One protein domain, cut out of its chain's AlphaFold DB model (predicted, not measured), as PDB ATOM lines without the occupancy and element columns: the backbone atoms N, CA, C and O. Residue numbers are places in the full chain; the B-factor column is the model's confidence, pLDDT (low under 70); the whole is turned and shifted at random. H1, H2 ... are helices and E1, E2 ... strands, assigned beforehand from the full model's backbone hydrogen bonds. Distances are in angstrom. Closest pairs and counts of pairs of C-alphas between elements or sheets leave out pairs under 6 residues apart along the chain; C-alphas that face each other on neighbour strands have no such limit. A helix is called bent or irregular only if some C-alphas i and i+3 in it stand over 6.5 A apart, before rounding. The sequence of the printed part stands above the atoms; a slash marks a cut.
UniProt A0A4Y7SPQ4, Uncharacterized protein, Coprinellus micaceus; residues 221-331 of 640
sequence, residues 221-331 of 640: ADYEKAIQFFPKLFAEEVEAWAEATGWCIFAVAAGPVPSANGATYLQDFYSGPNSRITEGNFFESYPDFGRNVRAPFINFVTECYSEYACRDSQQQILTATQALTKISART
ATOM      1  N   ALA A 221     205.208 244.685 215.218       78.50
ATOM      2  CA  ALA A 221     203.752 244.764 215.135       78.50
ATOM      3  C   ALA A 221     203.185 246.012 215.835       78.50
ATOM      4  O   ALA A 221     202.188 246.573 215.382       78.50
ATOM      5  N   ASP A 222     203.814 246.477 216.914       82.44
ATOM      6  CA  ASP A 222     203.406 247.702 217.608       82.44
ATOM      7  C   ASP A 222     203.770 248.950 216.802       82.44
ATOM      8  O   ASP A 222     202.968 249.882 216.726       82.44
ATOM      9  N   TYR A 223     204.918 248.941 216.114       79.69
ATOM     10  CA  TYR A 223     205.267 249.988 215.149       79.69
ATOM     11  C   TYR A 223     204.271 250.055 213.993       79.69
ATOM     12  O   TYR A 223     203.842 251.142 213.615       79.69
ATOM     13  N   GLU A 224     203.867 248.909 213.446       81.75
ATOM     14  CA  GLU A 224     202.872 248.869 212.377       81.75
ATOM     15  C   GLU A 224     201.516 249.413 212.840       81.75
ATOM     16  O   GLU A 224     200.933 250.262 212.164       81.75
ATOM     17  N   LYS A 225     201.049 249.018 214.031       86.56
ATOM     18  CA  LYS A 225     199.836 249.593 214.633       86.56
ATOM     19  C   LYS A 225     199.964 251.101 214.834       86.56
ATOM     20  O   LYS A 225     199.014 251.827 214.555       86.56
ATOM     21  N   ALA A 226     201.121 251.586 215.286       85.06
ATOM     22  CA  ALA A 226     201.363 253.014 215.464       85.06
ATOM     23  C   ALA A 226     201.313 253.769 214.126       85.06
ATOM     24  O   ALA A 226     200.667 254.811 214.046       85.06
ATOM     25  N   ILE A 227     201.917 253.221 213.066       83.38
ATOM     26  CA  ILE A 227     201.868 253.790 211.710       83.38
ATOM     27  C   ILE A 227     200.430 253.815 211.181       83.38
ATOM     28  O   ILE A 227     200.017 254.814 210.604       83.38
ATOM     29  N   GLN A 228     199.648 252.757 211.405       85.75
ATOM     30  CA  GLN A 228     198.246 252.695 210.978       85.75
ATOM     31  C   GLN A 228     197.338 253.640 211.780       85.75
ATOM     32  O   GLN A 228     196.372 254.177 211.241       85.75
ATOM     33  N   PHE A 229     197.635 253.862 213.062       90.31
ATOM     34  CA  PHE A 229     196.833 254.716 213.940       90.31
ATOM     35  C   PHE A 229     197.183 256.204 213.819       90.31
ATOM     36  O   PHE A 229     196.318 257.064 214.005       90.31
ATOM     37  N   PHE A 230     198.436 256.513 213.481       88.31
ATOM     38  CA  PHE A 230     198.952 257.876 213.399       88.31
ATOM     39  C   PHE A 230     198.116 258.799 212.497       88.31
ATOM     40  O   PHE A 230     197.786 259.889 212.966       88.31
ATOM     41  N   PRO A 231     197.695 258.408 211.274       89.44
ATOM     42  CA  PRO A 231     196.909 259.286 210.417       89.44
ATOM     43  C   PRO A 231     195.620 259.777 211.062       89.44
ATOM     44  O   PRO A 231     195.268 260.944 210.922       89.44
ATOM     45  N   LYS A 232     194.940 258.910 211.814       90.25
ATOM     46  CA  LYS A 232     193.693 259.273 212.479       90.25
ATOM     47  C   LYS A 232     193.929 260.300 213.585       90.25
ATOM     48  O   LYS A 232     193.299 261.352 213.577       90.25
ATOM     49  N   LEU A 233     194.871 260.025 214.491       92.88
ATOM     50  CA  LEU A 233     195.224 260.953 215.573       92.88
ATOM     51  C   LEU A 233     195.699 262.305 215.039       92.88
ATOM     52  O   LEU A 233     195.332 263.357 215.555       92.88
ATOM     53  N   PHE A 234     196.550 262.271 214.017       92.44
ATOM     54  CA  PHE A 234     197.161 263.471 213.479       92.44
ATOM     55  C   PHE A 234     196.146 264.329 212.717       92.44
ATOM     56  O   PHE A 234     196.163 265.548 212.866       92.44
ATOM     57  N   ALA A 235     195.224 263.714 211.968       89.50
ATOM     58  CA  ALA A 235     194.129 264.429 211.319       89.50
ATOM     59  C   ALA A 235     193.230 265.150 212.339       89.50
ATOM     60  O   ALA A 235     192.972 266.339 212.166       89.50
ATOM     61  N   GLU A 236     192.830 264.470 213.421       90.81
ATOM     62  CA  GLU A 236     191.984 265.044 214.480       90.81
ATOM     63  C   GLU A 236     192.645 266.268 215.150       90.81
ATOM     64  O   GLU A 236     191.997 267.291 215.375       90.81
ATOM     65  N   GLU A 237     193.950 266.207 215.432       93.69
ATOM     66  CA  GLU A 237     194.688 267.330 216.032       93.69
ATOM     67  C   GLU A 237     194.918 268.485 215.051       93.69
ATOM     68  O   GLU A 237     194.726 269.651 215.407       93.69
ATOM     69  N   VAL A 238     195.300 268.189 213.803       91.38
ATOM     70  CA  VAL A 238     195.491 269.214 212.766       91.38
ATOM     71  C   VAL A 238     194.178 269.948 212.490       91.38
ATOM     72  O   VAL A 238     194.184 271.173 212.343       91.38
ATOM     73  N   GLU A 239     193.056 269.233 212.488       88.38
ATOM     74  CA  GLU A 239     191.725 269.817 212.369       88.38
ATOM     75  C   GLU A 239     191.371 270.698 213.564       88.38
ATOM     76  O   GLU A 239     191.023 271.867 213.384       88.38
ATOM     77  N   ALA A 240     191.579 270.210 214.788       89.00
ATOM     78  CA  ALA A 240     191.360 271.005 215.991       89.00
ATOM     79  C   ALA A 240     192.198 272.297 215.998       89.00
ATOM     80  O   ALA A 240     191.733 273.353 216.446       89.00
ATOM     81  N   TRP A 241     193.434 272.255 215.493       92.12
ATOM     82  CA  TRP A 241     194.292 273.436 215.389       92.12
ATOM     83  C   TRP A 241     193.808 274.400 214.314       92.12
ATOM     84  O   TRP A 241     193.768 275.610 214.564       92.12
ATOM     85  N   ALA A 242     193.422 273.891 213.144       91.62
ATOM     86  CA  ALA A 242     192.869 274.696 212.065       91.62
ATOM     87  C   ALA A 242     191.589 275.418 212.517       91.62
ATOM     88  O   ALA A 242     191.482 276.634 212.347       91.62
ATOM     89  N   GLU A 243     190.674 274.728 213.203       86.88
ATOM     90  CA  GLU A 243     189.464 275.326 213.777       86.88
ATOM     91  C   GLU A 243     189.775 276.380 214.849       86.88
ATOM     92  O   GLU A 243     189.204 277.475 214.852       86.88
ATOM     93  N   ALA A 244     190.693 276.075 215.771       87.31
ATOM     94  CA  ALA A 244     191.009 276.960 216.889       87.31
ATOM     95  C   ALA A 244     191.719 278.248 216.447       87.31
ATOM     96  O   ALA A 244     191.539 279.305 217.063       87.31
ATOM     97  N   THR A 245     192.551 278.163 215.411       92.19
ATOM     98  CA  THR A 245     193.375 279.279 214.924       92.19
ATOM     99  C   THR A 245     192.771 279.991 213.715       92.19
ATOM    100  O   THR A 245     193.117 281.145 213.455       92.19
ATOM    101  N   GLY A 246     191.866 279.331 212.988       85.38
ATOM    102  CA  GLY A 246     191.399 279.750 211.667       85.38
ATOM    103  C   GLY A 246     192.466 279.610 210.578       85.38
ATOM    104  O   GLY A 246     192.337 280.237 209.527       85.38
ATOM    105  N   TRP A 247     193.554 278.878 210.838       89.31
ATOM    106  CA  TRP A 247     194.624 278.670 209.868       89.31
ATOM    107  C   TRP A 247     194.270 277.555 208.892       89.31
ATOM    108  O   TRP A 247     193.559 276.610 209.218       89.31
ATOM    109  N   CYS A 248     194.819 277.676 207.690       87.81
ATOM    110  CA  CYS A 248     194.912 276.587 206.737       87.81
ATOM    111  C   CYS A 248     196.234 275.857 207.010       87.81
ATOM    112  O   CYS A 248     197.305 276.465 206.927       87.81
ATOM    113  N   ILE A 249     196.150 274.593 207.414       91.00
ATOM    114  CA  ILE A 249     197.286 273.756 207.787       91.00
ATOM    115  C   ILE A 249     197.394 272.627 206.768       91.00
ATOM    116  O   ILE A 249     196.458 271.855 206.564       91.00
ATOM    117  N   PHE A 250     198.568 272.531 206.155       91.06
ATOM    118  CA  PHE A 250     198.956 271.421 205.304       91.06
ATOM    119  C   PHE A 250     200.169 270.731 205.926       91.06
ATOM    120  O   PHE A 250     201.155 271.392 206.263       91.06
ATOM    121  N   ALA A 251     200.096 269.415 206.087       92.25
ATOM    122  CA  ALA A 251     201.162 268.611 206.663       92.25
ATOM    123  C   ALA A 251     201.346 267.325 205.856       92.25
ATOM    124  O   ALA A 251     200.378 266.720 205.411       92.25
ATOM    125  N   VAL A 252     202.596 266.899 205.680       92.25
ATOM    126  CA  VAL A 252     202.938 265.638 205.012       92.25
ATOM    127  C   VAL A 252     203.806 264.827 205.954       92.25
ATOM    128  O   VAL A 252     204.784 265.342 206.496       92.25
ATOM    129  N   ALA A 253     203.447 263.564 206.139       91.69
ATOM    130  CA  ALA A 253     204.236 262.591 206.868       91.69
ATOM    131  C   ALA A 253     204.595 261.443 205.928       91.69
ATOM    132  O   ALA A 253     203.776 261.008 205.118       91.69
ATOM    133  N   ALA A 254     205.820 260.943 206.030       92.19
ATOM    134  CA  ALA A 254     206.216 259.744 205.318       92.19
ATOM    135  C   ALA A 254     207.266 258.963 206.104       92.19
ATOM    136  O   ALA A 254     208.049 259.544 206.856       92.19
ATOM    137  N   GLY A 255     207.269 257.646 205.930       89.06
ATOM    138  CA  GLY A 255     208.200 256.751 206.608       89.06
ATOM    139  C   GLY A 255     208.140 255.323 206.064       89.06
ATOM    140  O   GLY A 255     207.204 254.979 205.336       89.06
ATOM    141  N   PRO A 256     209.141 254.487 206.382       87.12
ATOM    142  CA  PRO A 256     209.189 253.106 205.926       87.12
ATOM    143  C   PRO A 256     208.163 252.250 206.675       87.12
ATOM    144  O   PRO A 256     208.029 252.343 207.896       87.12
ATOM    145  N   VAL A 257     207.465 251.378 205.951       86.00
ATOM    146  CA  VAL A 257     206.512 250.421 206.523       86.00
ATOM    147  C   VAL A 257     207.191 249.056 206.659       86.00
ATOM    148  O   VAL A 257     207.572 248.465 205.642       86.00
ATOM    149  N   PRO A 258     207.345 248.519 207.887       79.94
ATOM    150  CA  PRO A 258     208.035 247.248 208.108       79.94
ATOM    151  C   PRO A 258     207.413 246.069 207.352       79.94
ATOM    152  O   PRO A 258     208.141 245.277 206.755       79.94
ATOM    153  N   SER A 259     206.080 245.978 207.323       81.81
ATOM    154  CA  SER A 259     205.345 244.896 206.652       81.81
ATOM    155  C   SER A 259     205.435 244.947 205.127       81.81
ATOM    156  O   SER A 259     205.369 243.912 204.470       81.81
ATOM    157  N   ALA A 260     205.678 246.129 204.556       84.62
ATOM    158  CA  ALA A 260     205.874 246.330 203.123       84.62
ATOM    159  C   ALA A 260     207.363 246.320 202.731       84.62
ATOM    160  O   ALA A 260     207.773 247.032 201.815       84.62
ATOM    161  N   ASN A 261     208.189 245.546 203.444       83.94
ATOM    162  CA  ASN A 261     209.623 245.394 203.175       83.94
ATOM    163  C   ASN A 261     210.396 246.734 203.166       83.94
ATOM    164  O   ASN A 261     211.327 246.920 202.385       83.94
ATOM    165  N   GLY A 262     209.983 247.689 204.008       81.88
ATOM    166  CA  GLY A 262     210.597 249.017 204.085       81.88
ATOM    167  C   GLY A 262     210.135 250.000 203.006       81.88
ATOM    168  O   GLY A 262     210.719 251.078 202.894       81.88
ATOM    169  N   ALA A 263     209.092 249.679 202.231       85.25
ATOM    170  CA  ALA A 263     208.495 250.634 201.304       85.25
ATOM    171  C   ALA A 263     208.081 251.919 202.040       85.25
ATOM    172  O   ALA A 263     207.524 251.875 203.138       85.25
ATOM    173  N   THR A 264     208.362 253.073 201.434       87.00
ATOM    174  CA  THR A 264     207.995 254.371 202.005       87.00
ATOM    175  C   THR A 264     206.504 254.618 201.800       87.00
ATOM    176  O   THR A 264     206.036 254.720 200.667       87.00
ATOM    177  N   TYR A 265     205.762 254.750 202.893       89.38
ATOM    178  CA  TYR A 265     204.381 255.213 202.879       89.38
ATOM    179  C   TYR A 265     204.352 256.721 203.091       89.38
ATOM    180  O   TYR A 265     205.071 257.235 203.945       89.38
ATOM    181  N   LEU A 266     203.538 257.424 202.306       91.00
ATOM    182  CA  LEU A 266     203.366 258.870 202.383       91.00
ATOM    183  C   LEU A 266     201.890 259.190 202.574       91.00
ATOM    184  O   LEU A 266     201.054 258.721 201.804       91.00
ATOM    185  N   GLN A 267     201.605 260.025 203.566       91.75
ATOM    186  CA  GLN A 267     200.276 260.505 203.900       91.75
ATOM    187  C   GLN A 267     200.308 262.025 204.034       91.75
ATOM    188  O   GLN A 267     201.138 262.593 204.748       91.75
ATOM    189  N   ASP A 268     199.388 262.690 203.355       90.88
ATOM    190  CA  ASP A 268     199.134 264.115 203.470       90.88
ATOM    191  C   ASP A 268     197.871 264.394 204.293       90.88
ATOM    192  O   ASP A 268     196.919 263.612 204.333       90.88
ATOM    193  N   PHE A 269     197.907 265.526 204.991       91.31
ATOM    194  CA  PHE A 269     196.858 266.028 205.862       91.31
ATOM    195  C   PHE A 269     196.588 267.478 205.501       91.31
ATOM    196  O   PHE A 269     197.507 268.295 205.385       91.31
ATOM    197  N   TYR A 270     195.313 267.799 205.357       90.62
ATOM    198  CA  TYR A 270     194.861 269.145 205.070       90.62
ATOM    199  C   TYR A 270     193.698 269.488 205.991       90.62
ATOM    200  O   TYR A 270     192.730 268.736 206.066       90.62
ATOM    201  N   SER A 271     193.781 270.633 206.662       91.06
ATOM    202  CA  SER A 271     192.642 271.192 207.380       91.06
ATOM    203  C   SER A 271     192.615 272.714 207.320       91.06
ATOM    204  O   SER A 271     193.650 273.376 207.248       91.06
ATOM    205  N   GLY A 272     191.409 273.273 207.357       85.25
ATOM    206  CA  GLY A 272     191.152 274.706 207.364       85.25
ATOM    207  C   GLY A 272     190.375 275.200 206.140       85.25
ATOM    208  O   GLY A 272     190.289 274.520 205.112       85.25
ATOM    209  N   PRO A 273     189.783 276.403 206.246       72.44
ATOM    210  CA  PRO A 273     188.922 276.952 205.213       72.44
ATOM    211  C   PRO A 273     189.745 277.252 203.965       72.44
ATOM    212  O   PRO A 273     190.623 278.120 203.980       72.44
ATOM    213  N   ASN A 274     189.458 276.547 202.873       66.88
ATOM    214  CA  ASN A 274     190.068 276.887 201.603       66.88
ATOM    215  C   ASN A 274     189.468 278.224 201.147       66.88
ATOM    216  O   ASN A 274     188.252 278.407 201.136       66.88
ATOM    217  N   SER A 275     190.305 279.214 200.839       52.31
ATOM    218  CA  SER A 275     189.856 280.601 200.638       52.31
ATOM    219  C   SER A 275     189.110 280.832 199.313       52.31
ATOM    220  O   SER A 275     189.081 281.955 198.804       52.31
ATOM    221  N   ARG A 276     188.542 279.786 198.705       48.34
ATOM    222  CA  ARG A 276     187.774 279.844 197.463       48.34
ATOM    223  C   ARG A 276     186.487 279.044 197.614       48.34
ATOM    224  O   ARG A 276     186.442 278.033 198.288       48.34
ATOM    225  N   ILE A 277     185.462 279.543 196.941       51.78
ATOM    226  CA  ILE A 277     184.049 279.127 196.892       51.78
ATOM    227  C   ILE A 277     183.828 277.665 196.424       51.78
ATOM    228  O   ILE A 277     182.701 277.221 196.260       51.78
ATOM    229  N   THR A 278     184.890 276.892 196.236       51.06
ATOM    230  CA  THR A 278     184.868 275.505 195.772       51.06
ATOM    231  C   THR A 278     185.574 274.643 196.807       51.06
ATOM    232  O   THR A 278     186.664 275.004 197.247       51.06
ATOM    233  N   GLU A 279     184.958 273.521 197.176       58.25
ATOM    234  CA  GLU A 279     185.352 272.513 198.181       58.25
ATOM    235  C   GLU A 279     186.712 271.824 197.931       58.25
ATOM    236  O   GLU A 279     186.949 270.713 198.396       58.25
ATOM    237  N   GLY A 280     187.620 272.460 197.194       61.59
ATOM    238  CA  GLY A 280     188.927 271.906 196.890       61.59
ATOM    239  C   GLY A 280     189.812 271.791 198.124       61.59
ATOM    240  O   GLY A 280     189.576 272.414 199.160       61.59
ATOM    241  N   ASN A 281     190.887 271.030 197.991       71.12
ATOM    242  CA  ASN A 281     192.000 270.901 198.935       71.12
ATOM    243  C   ASN A 281     193.169 271.834 198.516       71.12
ATOM    244  O   ASN A 281     193.125 272.471 197.462       71.12
ATOM    245  N   PHE A 282     194.217 271.985 199.341       76.50
ATOM    246  CA  PHE A 282     195.410 272.793 198.984       76.50
ATOM    247  C   PHE A 282     196.054 272.356 197.662       76.50
ATOM    248  O   PHE A 282     196.626 273.158 196.929       76.50
ATOM    249  N   PHE A 283     195.940 271.064 197.365       77.50
ATOM    250  CA  PHE A 283     196.423 270.473 196.132       77.50
ATOM    251  C   PHE A 283     195.775 271.123 194.902       77.50
ATOM    252  O   PHE A 283     196.478 271.540 193.987       77.50
ATOM    253  N   GLU A 284     194.453 271.291 194.905       78.56
ATOM    254  CA  GLU A 284     193.725 271.932 193.805       78.56
ATOM    255  C   GLU A 284     194.013 273.430 193.673       78.56
ATOM    256  O   GLU A 284     193.924 273.993 192.580       78.56
ATOM    257  N   SER A 285     194.370 274.102 194.772       80.25
ATOM    258  CA  SER A 285     194.683 275.532 194.737       80.25
ATOM    259  C   SER A 285     196.104 275.834 194.253       80.25
ATOM    260  O   SER A 285     196.378 276.980 193.879       80.25
ATOM    261  N   TYR A 286     196.987 274.830 194.196       84.62
ATOM    262  CA  TYR A 286     198.366 274.967 193.741       84.62
ATOM    263  C   TYR A 286     198.659 274.016 192.555       84.62
ATOM    264  O   TYR A 286     199.038 272.867 192.773       84.62
ATOM    265  N   PRO A 287     198.529 274.487 191.293       86.44
ATOM    266  CA  PRO A 287     198.566 273.644 190.085       86.44
ATOM    267  C   PRO A 287     199.807 272.751 189.952       86.44
ATOM    268  O   PRO A 287     199.725 271.643 189.428       86.44
ATOM    269  N   ASP A 288     200.949 273.209 190.469       92.19
ATOM    270  CA  ASP A 288     202.226 272.493 190.415       92.19
ATOM    271  C   ASP A 288     202.590 271.800 191.740       92.19
ATOM    272  O   ASP A 288     203.755 271.464 191.970       92.19
ATOM    273  N   PHE A 289     201.627 271.566 192.637       89.12
ATOM    274  CA  PHE A 289     201.878 270.968 193.954       89.12
ATOM    275  C   PHE A 289     202.637 269.643 193.870       89.12
ATOM    276  O   PHE A 289     203.610 269.424 194.600       89.12
ATOM    277  N   GLY A 290     202.228 268.775 192.943       90.38
ATOM    278  CA  GLY A 290     202.887 267.491 192.724       90.38
ATOM    279  C   GLY A 290     204.378 267.648 192.412       90.38
ATOM    280  O   GLY A 290     205.208 266.930 192.965       90.38
ATOM    281  N   ARG A 291     204.723 268.632 191.576       93.94
ATOM    282  CA  ARG A 291     206.090 268.862 191.105       93.94
ATOM    283  C   ARG A 291     206.947 269.625 192.111       93.94
ATOM    284  O   ARG A 291     208.105 269.272 192.299       93.94
ATOM    285  N   ASN A 292     206.391 270.653 192.745       93.75
ATOM    286  CA  ASN A 292     207.162 271.606 193.546       93.75
ATOM    287  C   ASN A 292     207.192 271.267 195.040       93.75
ATOM    288  O   ASN A 292     208.072 271.750 195.747       93.75
ATOM    289  N   VAL A 293     206.249 270.457 195.532       91.00
ATOM    290  CA  VAL A 293     206.155 270.110 196.960       91.00
ATOM    291  C   VAL A 293     206.239 268.604 197.161       91.00
ATOM    292  O   VAL A 293     207.116 268.128 197.881       91.00
ATOM    293  N   ARG A 294     205.365 267.838 196.497       90.19
ATOM    294  CA  ARG A 294     205.265 266.391 196.733       90.19
ATOM    295  C   ARG A 294     206.514 265.640 196.274       90.19
ATOM    296  O   ARG A 294     207.058 264.865 197.052       90.19
ATOM    297  N   ALA A 295     206.983 265.869 195.048       92.31
ATOM    298  CA  ALA A 295     208.148 265.164 194.511       92.31
ATOM    299  C   ALA A 295     209.455 265.453 195.285       92.31
ATOM    300  O   ALA A 295     210.121 264.489 195.662       92.31
ATOM    301  N   PRO A 296     209.812 266.713 195.621       95.31
ATOM    302  CA  PRO A 296     210.991 266.991 196.445       95.31
ATOM    303  C   PRO A 296     210.919 266.345 197.830       95.31
ATOM    304  O   PRO A 296     211.924 265.840 198.322       95.31
ATOM    305  N   PHE A 297     209.732 266.323 198.445       94.06
ATOM    306  CA  PHE A 297     209.545 265.679 199.740       94.06
ATOM    307  C   PHE A 297     209.689 264.156 199.654       94.06
ATOM    308  O   PHE A 297     210.374 263.569 200.484       94.06
ATOM    309  N   ILE A 298     209.108 263.514 198.632       90.38
ATOM    310  CA  ILE A 298     209.301 262.077 198.388       90.38
ATOM    311  C   ILE A 298     210.786 261.767 198.215       90.38
ATOM    312  O   ILE A 298     211.289 260.888 198.903       90.38
ATOM    313  N   ASN A 299     211.493 262.520 197.369       92.56
ATOM    314  CA  ASN A 299     212.923 262.314 197.144       92.56
ATOM    315  C   ASN A 299     213.720 262.438 198.447       92.56
ATOM    316  O   ASN A 299     214.518 261.558 198.753       92.56
ATOM    317  N   PHE A 300     213.445 263.468 199.252       94.19
ATOM    318  CA  PHE A 300     214.064 263.641 200.566       94.19
ATOM    319  C   PHE A 300     213.827 262.434 201.488       94.19
ATOM    320  O   PHE A 300     214.753 261.950 202.136       94.19
ATOM    321  N   VAL A 301     212.597 261.919 201.541       91.88
ATOM    322  CA  VAL A 301     212.253 260.770 202.390       91.88
ATOM    323  C   VAL A 301     212.917 259.495 201.867       91.88
ATOM    324  O   VAL A 301     213.474 258.738 202.656       91.88
ATOM    325  N   THR A 302     212.923 259.267 200.555       88.56
ATOM    326  CA  THR A 302     213.605 258.123 199.937       88.56
ATOM    327  C   THR A 302     215.120 258.175 200.147       88.56
ATOM    328  O   THR A 302     215.736 257.135 200.362       88.56
ATOM    329  N   GLU A 303     215.728 259.364 200.154       90.31
ATOM    330  CA  GLU A 303     217.138 259.545 200.516       90.31
ATOM    331  C   GLU A 303     217.392 259.226 201.996       90.31
ATOM    332  O   GLU A 303     218.353 258.525 202.318       90.31
ATOM    333  N   CYS A 304     216.514 259.677 202.898       88.06
ATOM    334  CA  CYS A 304     216.615 259.379 204.330       88.06
ATOM    335  C   CYS A 304     216.429 257.886 204.637       88.06
ATOM    336  O   CYS A 304     217.092 257.347 205.523       88.06
ATOM    337  N   TYR A 305     215.543 257.217 203.899       86.81
ATOM    338  CA  TYR A 305     215.183 255.811 204.073       86.81
ATOM    339  C   TYR A 305     215.542 254.994 202.835       86.81
ATOM    340  O   TYR A 305     214.699 254.284 202.285       86.81
ATOM    341  N   SER A 306     216.796 255.086 202.387       84.88
ATOM    342  CA  SER A 306     217.243 254.267 201.260       84.88
ATOM    343  C   SER A 306     216.943 252.785 201.519       84.88
ATOM    344  O   SER A 306     217.048 252.301 202.650       84.88
ATOM    345  N   GLU A 307     216.579 252.048 200.469       76.12
ATOM    346  CA  GLU A 307     216.266 250.617 200.573       76.12
ATOM    347  C   GLU A 307     217.417 249.837 201.231       76.12
ATOM    348  O   GLU A 307     217.195 248.915 202.014       76.12
ATOM    349  N   TYR A 308     218.655 250.277 200.984       75.44
ATOM    350  CA  TYR A 308     219.847 249.759 201.640       75.44
ATOM    351  C   TYR A 308     219.858 250.036 203.148       75.44
ATOM    352  O   TYR A 308     220.050 249.106 203.924       75.44
ATOM    353  N   ALA A 309     219.595 251.273 203.582       77.25
ATOM    354  CA  ALA A 309     219.552 251.626 205.002       77.25
ATOM    355  C   ALA A 309     218.430 250.891 205.754       77.25
ATOM    356  O   ALA A 309     218.632 250.452 206.889       77.25
ATOM    357  N   CYS A 310     217.268 250.703 205.119       73.94
ATOM    358  CA  CYS A 310     216.171 249.924 205.698       73.94
ATOM    359  C   CYS A 310     216.534 248.437 205.820       73.94
ATOM    360  O   CYS A 310     216.333 247.850 206.883       73.94
ATOM    361  N   ARG A 311     217.110 247.835 204.769       73.75
ATOM    362  CA  ARG A 311     217.552 246.431 204.793       73.75
ATOM    363  C   ARG A 311     218.682 246.196 205.792       73.75
ATOM    364  O   ARG A 311     218.626 245.214 206.522       73.75
ATOM    365  N   ASP A 312     219.669 247.086 205.858       77.19
ATOM    366  CA  ASP A 312     220.781 246.987 206.808       77.19
ATOM    367  C   ASP A 312     220.278 247.110 208.254       77.19
ATOM    368  O   ASP A 312     220.593 246.274 209.096       77.19
ATOM    369  N   SER A 313     219.369 248.053 208.524       73.88
ATOM    370  CA  SER A 313     218.724 248.173 209.840       73.88
ATOM    371  C   SER A 313     217.937 246.910 210.213       73.88
ATOM    372  O   SER A 313     218.049 246.414 211.334       73.88
ATOM    373  N   GLN A 314     217.178 246.333 209.273       71.25
ATOM    374  CA  GLN A 314     216.474 245.066 209.497       71.25
ATOM    375  C   GLN A 314     217.444 243.904 209.753       71.25
ATOM    376  O   GLN A 314     217.216 243.109 210.665       71.25
ATOM    377  N   GLN A 315     218.545 243.811 209.001       77.06
ATOM    378  CA  GLN A 315     219.572 242.788 209.206       77.06
ATOM    379  C   GLN A 315     220.274 242.938 210.557       77.06
ATOM    380  O   GLN A 315     220.509 241.933 211.230       77.06
ATOM    381  N   GLN A 316     220.558 244.163 210.998       75.19
ATOM    382  CA  GLN A 316     221.132 244.432 212.315       75.19
ATOM    383  C   GLN A 316     220.178 244.003 213.439       75.19
ATOM    384  O   GLN A 316     220.611 243.335 214.378       75.19
ATOM    385  N   ILE A 317     218.877 244.290 213.316       74.25
ATOM    386  CA  ILE A 317     217.854 243.864 214.288       74.25
ATOM    387  C   ILE A 317     217.722 242.334 214.322       74.25
ATOM    388  O   ILE A 317     217.706 241.738 215.402       74.25
ATOM    389  N   LEU A 318     217.669 241.678 213.158       73.88
ATOM    390  CA  LEU A 318     217.617 240.215 213.060       73.88
ATOM    391  C   LEU A 318     218.878 239.566 213.646       73.88
ATOM    392  O   LEU A 318     218.794 238.574 214.366       73.88
ATOM    393  N   THR A 319     220.049 240.147 213.395       82.81
ATOM    394  CA  THR A 319     221.319 239.652 213.942       82.81
ATOM    395  C   THR A 319     221.369 239.827 215.460       82.81
ATOM    396  O   THR A 319     221.768 238.902 216.167       82.81
ATOM    397  N   ALA A 320     220.916 240.969 215.983       71.88
ATOM    398  CA  ALA A 320     220.848 241.228 217.419       71.88
ATOM    399  C   ALA A 320     219.873 240.274 218.128       71.88
ATOM    400  O   ALA A 320     220.223 239.676 219.144       71.88
ATOM    401  N   THR A 321     218.683 240.052 217.566       71.31
ATOM    402  CA  THR A 321     217.697 239.104 218.118       71.31
ATOM    403  C   THR A 321     218.182 237.656 218.057       71.31
ATOM    404  O   THR A 321     218.019 236.920 219.033       71.31
ATOM    405  N   GLN A 322     218.856 237.246 216.977       80.62
ATOM    406  CA  GLN A 322     219.511 235.935 216.886       80.62
ATOM    407  C   GLN A 322     220.662 235.778 217.889       80.62
ATOM    408  O   GLN A 322     220.860 234.698 218.446       80.62
ATOM    409  N   ALA A 323     221.440 236.834 218.138       77.94
ATOM    410  CA  ALA A 323     222.496 236.818 219.145       77.94
ATOM    411  C   ALA A 323     221.912 236.687 220.558       77.94
ATOM    412  O   ALA A 323     222.380 235.856 221.333       77.94
ATOM    413  N   LEU A 324     220.846 237.430 220.870       72.19
ATOM    414  CA  LEU A 324     220.155 237.364 222.160       72.19
ATOM    415  C   LEU A 324     219.506 235.995 222.401       72.19
ATOM    416  O   LEU A 324     219.664 235.427 223.481       72.19
ATOM    417  N   THR A 325     218.857 235.407 221.393       75.69
ATOM    418  CA  THR A 325     218.306 234.042 221.496       75.69
ATOM    419  C   THR A 325     219.400 232.988 221.656       75.69
ATOM    420  O   THR A 325     219.246 232.080 222.471       75.69
ATOM    421  N   LYS A 326     220.543 233.120 220.968       76.69
ATOM    422  CA  LYS A 326     221.709 232.239 221.176       76.69
ATOM    423  C   LYS A 326     222.307 232.382 222.574       76.69
ATOM    424  O   LYS A 326     222.689 231.374 223.161       76.69
ATOM    425  N   ILE A 327     222.392 233.599 223.112       74.69
ATOM    426  CA  ILE A 327     222.864 233.844 224.482       74.69
ATOM    427  C   ILE A 327     221.892 233.221 225.486       74.69
ATOM    428  O   ILE A 327     222.340 232.504 226.378       74.69
ATOM    429  N   SER A 328     220.582 233.400 225.304       68.62
ATOM    430  CA  SER A 328     219.555 232.791 226.157       68.62
ATOM    431  C   SER A 328     219.621 231.257 226.121       68.62
ATOM    432  O   SER A 328     219.766 230.621 227.163       68.62
ATOM    433  N   ALA A 329     219.684 230.646 224.933       66.50
ATOM    434  CA  ALA A 329     219.809 229.194 224.785       66.50
ATOM    435  C   ALA A 329     221.115 228.638 225.385       66.50
ATOM    436  O   ALA A 329     221.113 227.587 226.024       66.50
ATOM    437  N   ARG A 330     222.242 229.347 225.225       62.22
ATOM    438  CA  ARG A 330     223.544 228.946 225.790       62.22
ATOM    439  C   ARG A 330     223.604 229.125 227.309       62.22
ATOM    440  O   ARG A 330     224.290 228.364 227.987       62.22
ATOM    441  N   THR A 331     222.867 230.095 227.844       58.34
ATOM    442  CA  THR A 331     222.724 230.310 229.290       58.34
ATOM    443  C   THR A 331     221.853 229.213 229.907       58.34
ATOM    444  O   THR A 331     222.252 228.622 230.905       58.34
TER     445      THR A 331
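AT A GLANCE: This is residues 221 to 331 of the 640 residues of an uncharacterized protein of Coprinellus micaceus (UniProt A0A4Y7SPQ4). A long two-stranded hairpin, E1 and E2, runs through the middle of the body, with the arms of the bent helix H1 over one of its sides and H3 over the other. The small helix H2 sits near one end of the hairpin; past its other end H4 leaves the body, and its residues 315 to 331 stick out as a free arm that adds to the length. The printed part has 111 residues, with four named helices and two named strands in the order H1, E1, E2, H2, H3, H4; the sheet is E1 - E2, antiparallel, and the class is mixed, helices and strands. The whole is only just loose, close to extended, with a radius of gyration of the C-alphas of 19.5 A and spans of 70 by 29 by 18 A.

HOW THE PARTS SIT: Begin at H1, residues 221 to 245, assigned as one helix by its hydrogen bonds but bent: C-alphas 228 and 231 are 6.7 A apart. Its arms H1a, residues 221 to 228, and H1b, residues 231 to 245, stand at a steep tilt of 40 degrees. Next come E1, residues 249 to 257, and E2, residues 263 to 271, a hairpin of antiparallel neighbours at 164 degrees; look for N 253 and O 267 at 2.9 A and N 269 and O 251 at 2.8 A, within hydrogen-bond range. The closest C-alphas of H1b and E2 are those of Glu 239 and Ser 271, 5.3 A apart; H1a and E2 are apart. H2, residues 282 to 285, and H3, residues 289 to 304, are close but not clearly touching, the closest C-alphas being those of Phe 283 and Phe 289, 5.9 A. H3 is only just irregular, with C-alphas 292 and 295 6.6 A apart; its closest C-alpha pair with E1 is Ala 254 and Val 301, 6.8 A. H3 and H4, residues 307 to 331, meet only through their link. Every O i to N i+4 pair is within hydrogen-bond range in H1a, H1b and H4, and 9 of 12 are in H3; H2 is too short for such a pair.

IN THESE COORDINATES: Find C-alpha 221 at (203.752, 244.764, 215.135), where H1a begins; H1b then covers 20.8 A. E1 starts at C-alpha 249, (197.286, 273.756, 207.787), and measures 25.1 A, E2 26.7 A. H3 spans 21.4 A, and H4 runs 35.8 A to C-alpha 331 at (222.724, 230.310, 229.290).

THE WHOLE: The C-alphas of Ile 277 and Thr 331 are the two farthest apart, 70.2 A. The printed part has no cut and no long link. Its mean pLDDT is 82.6; look for values under 70 at residues 274 to 280 and 328 to 331.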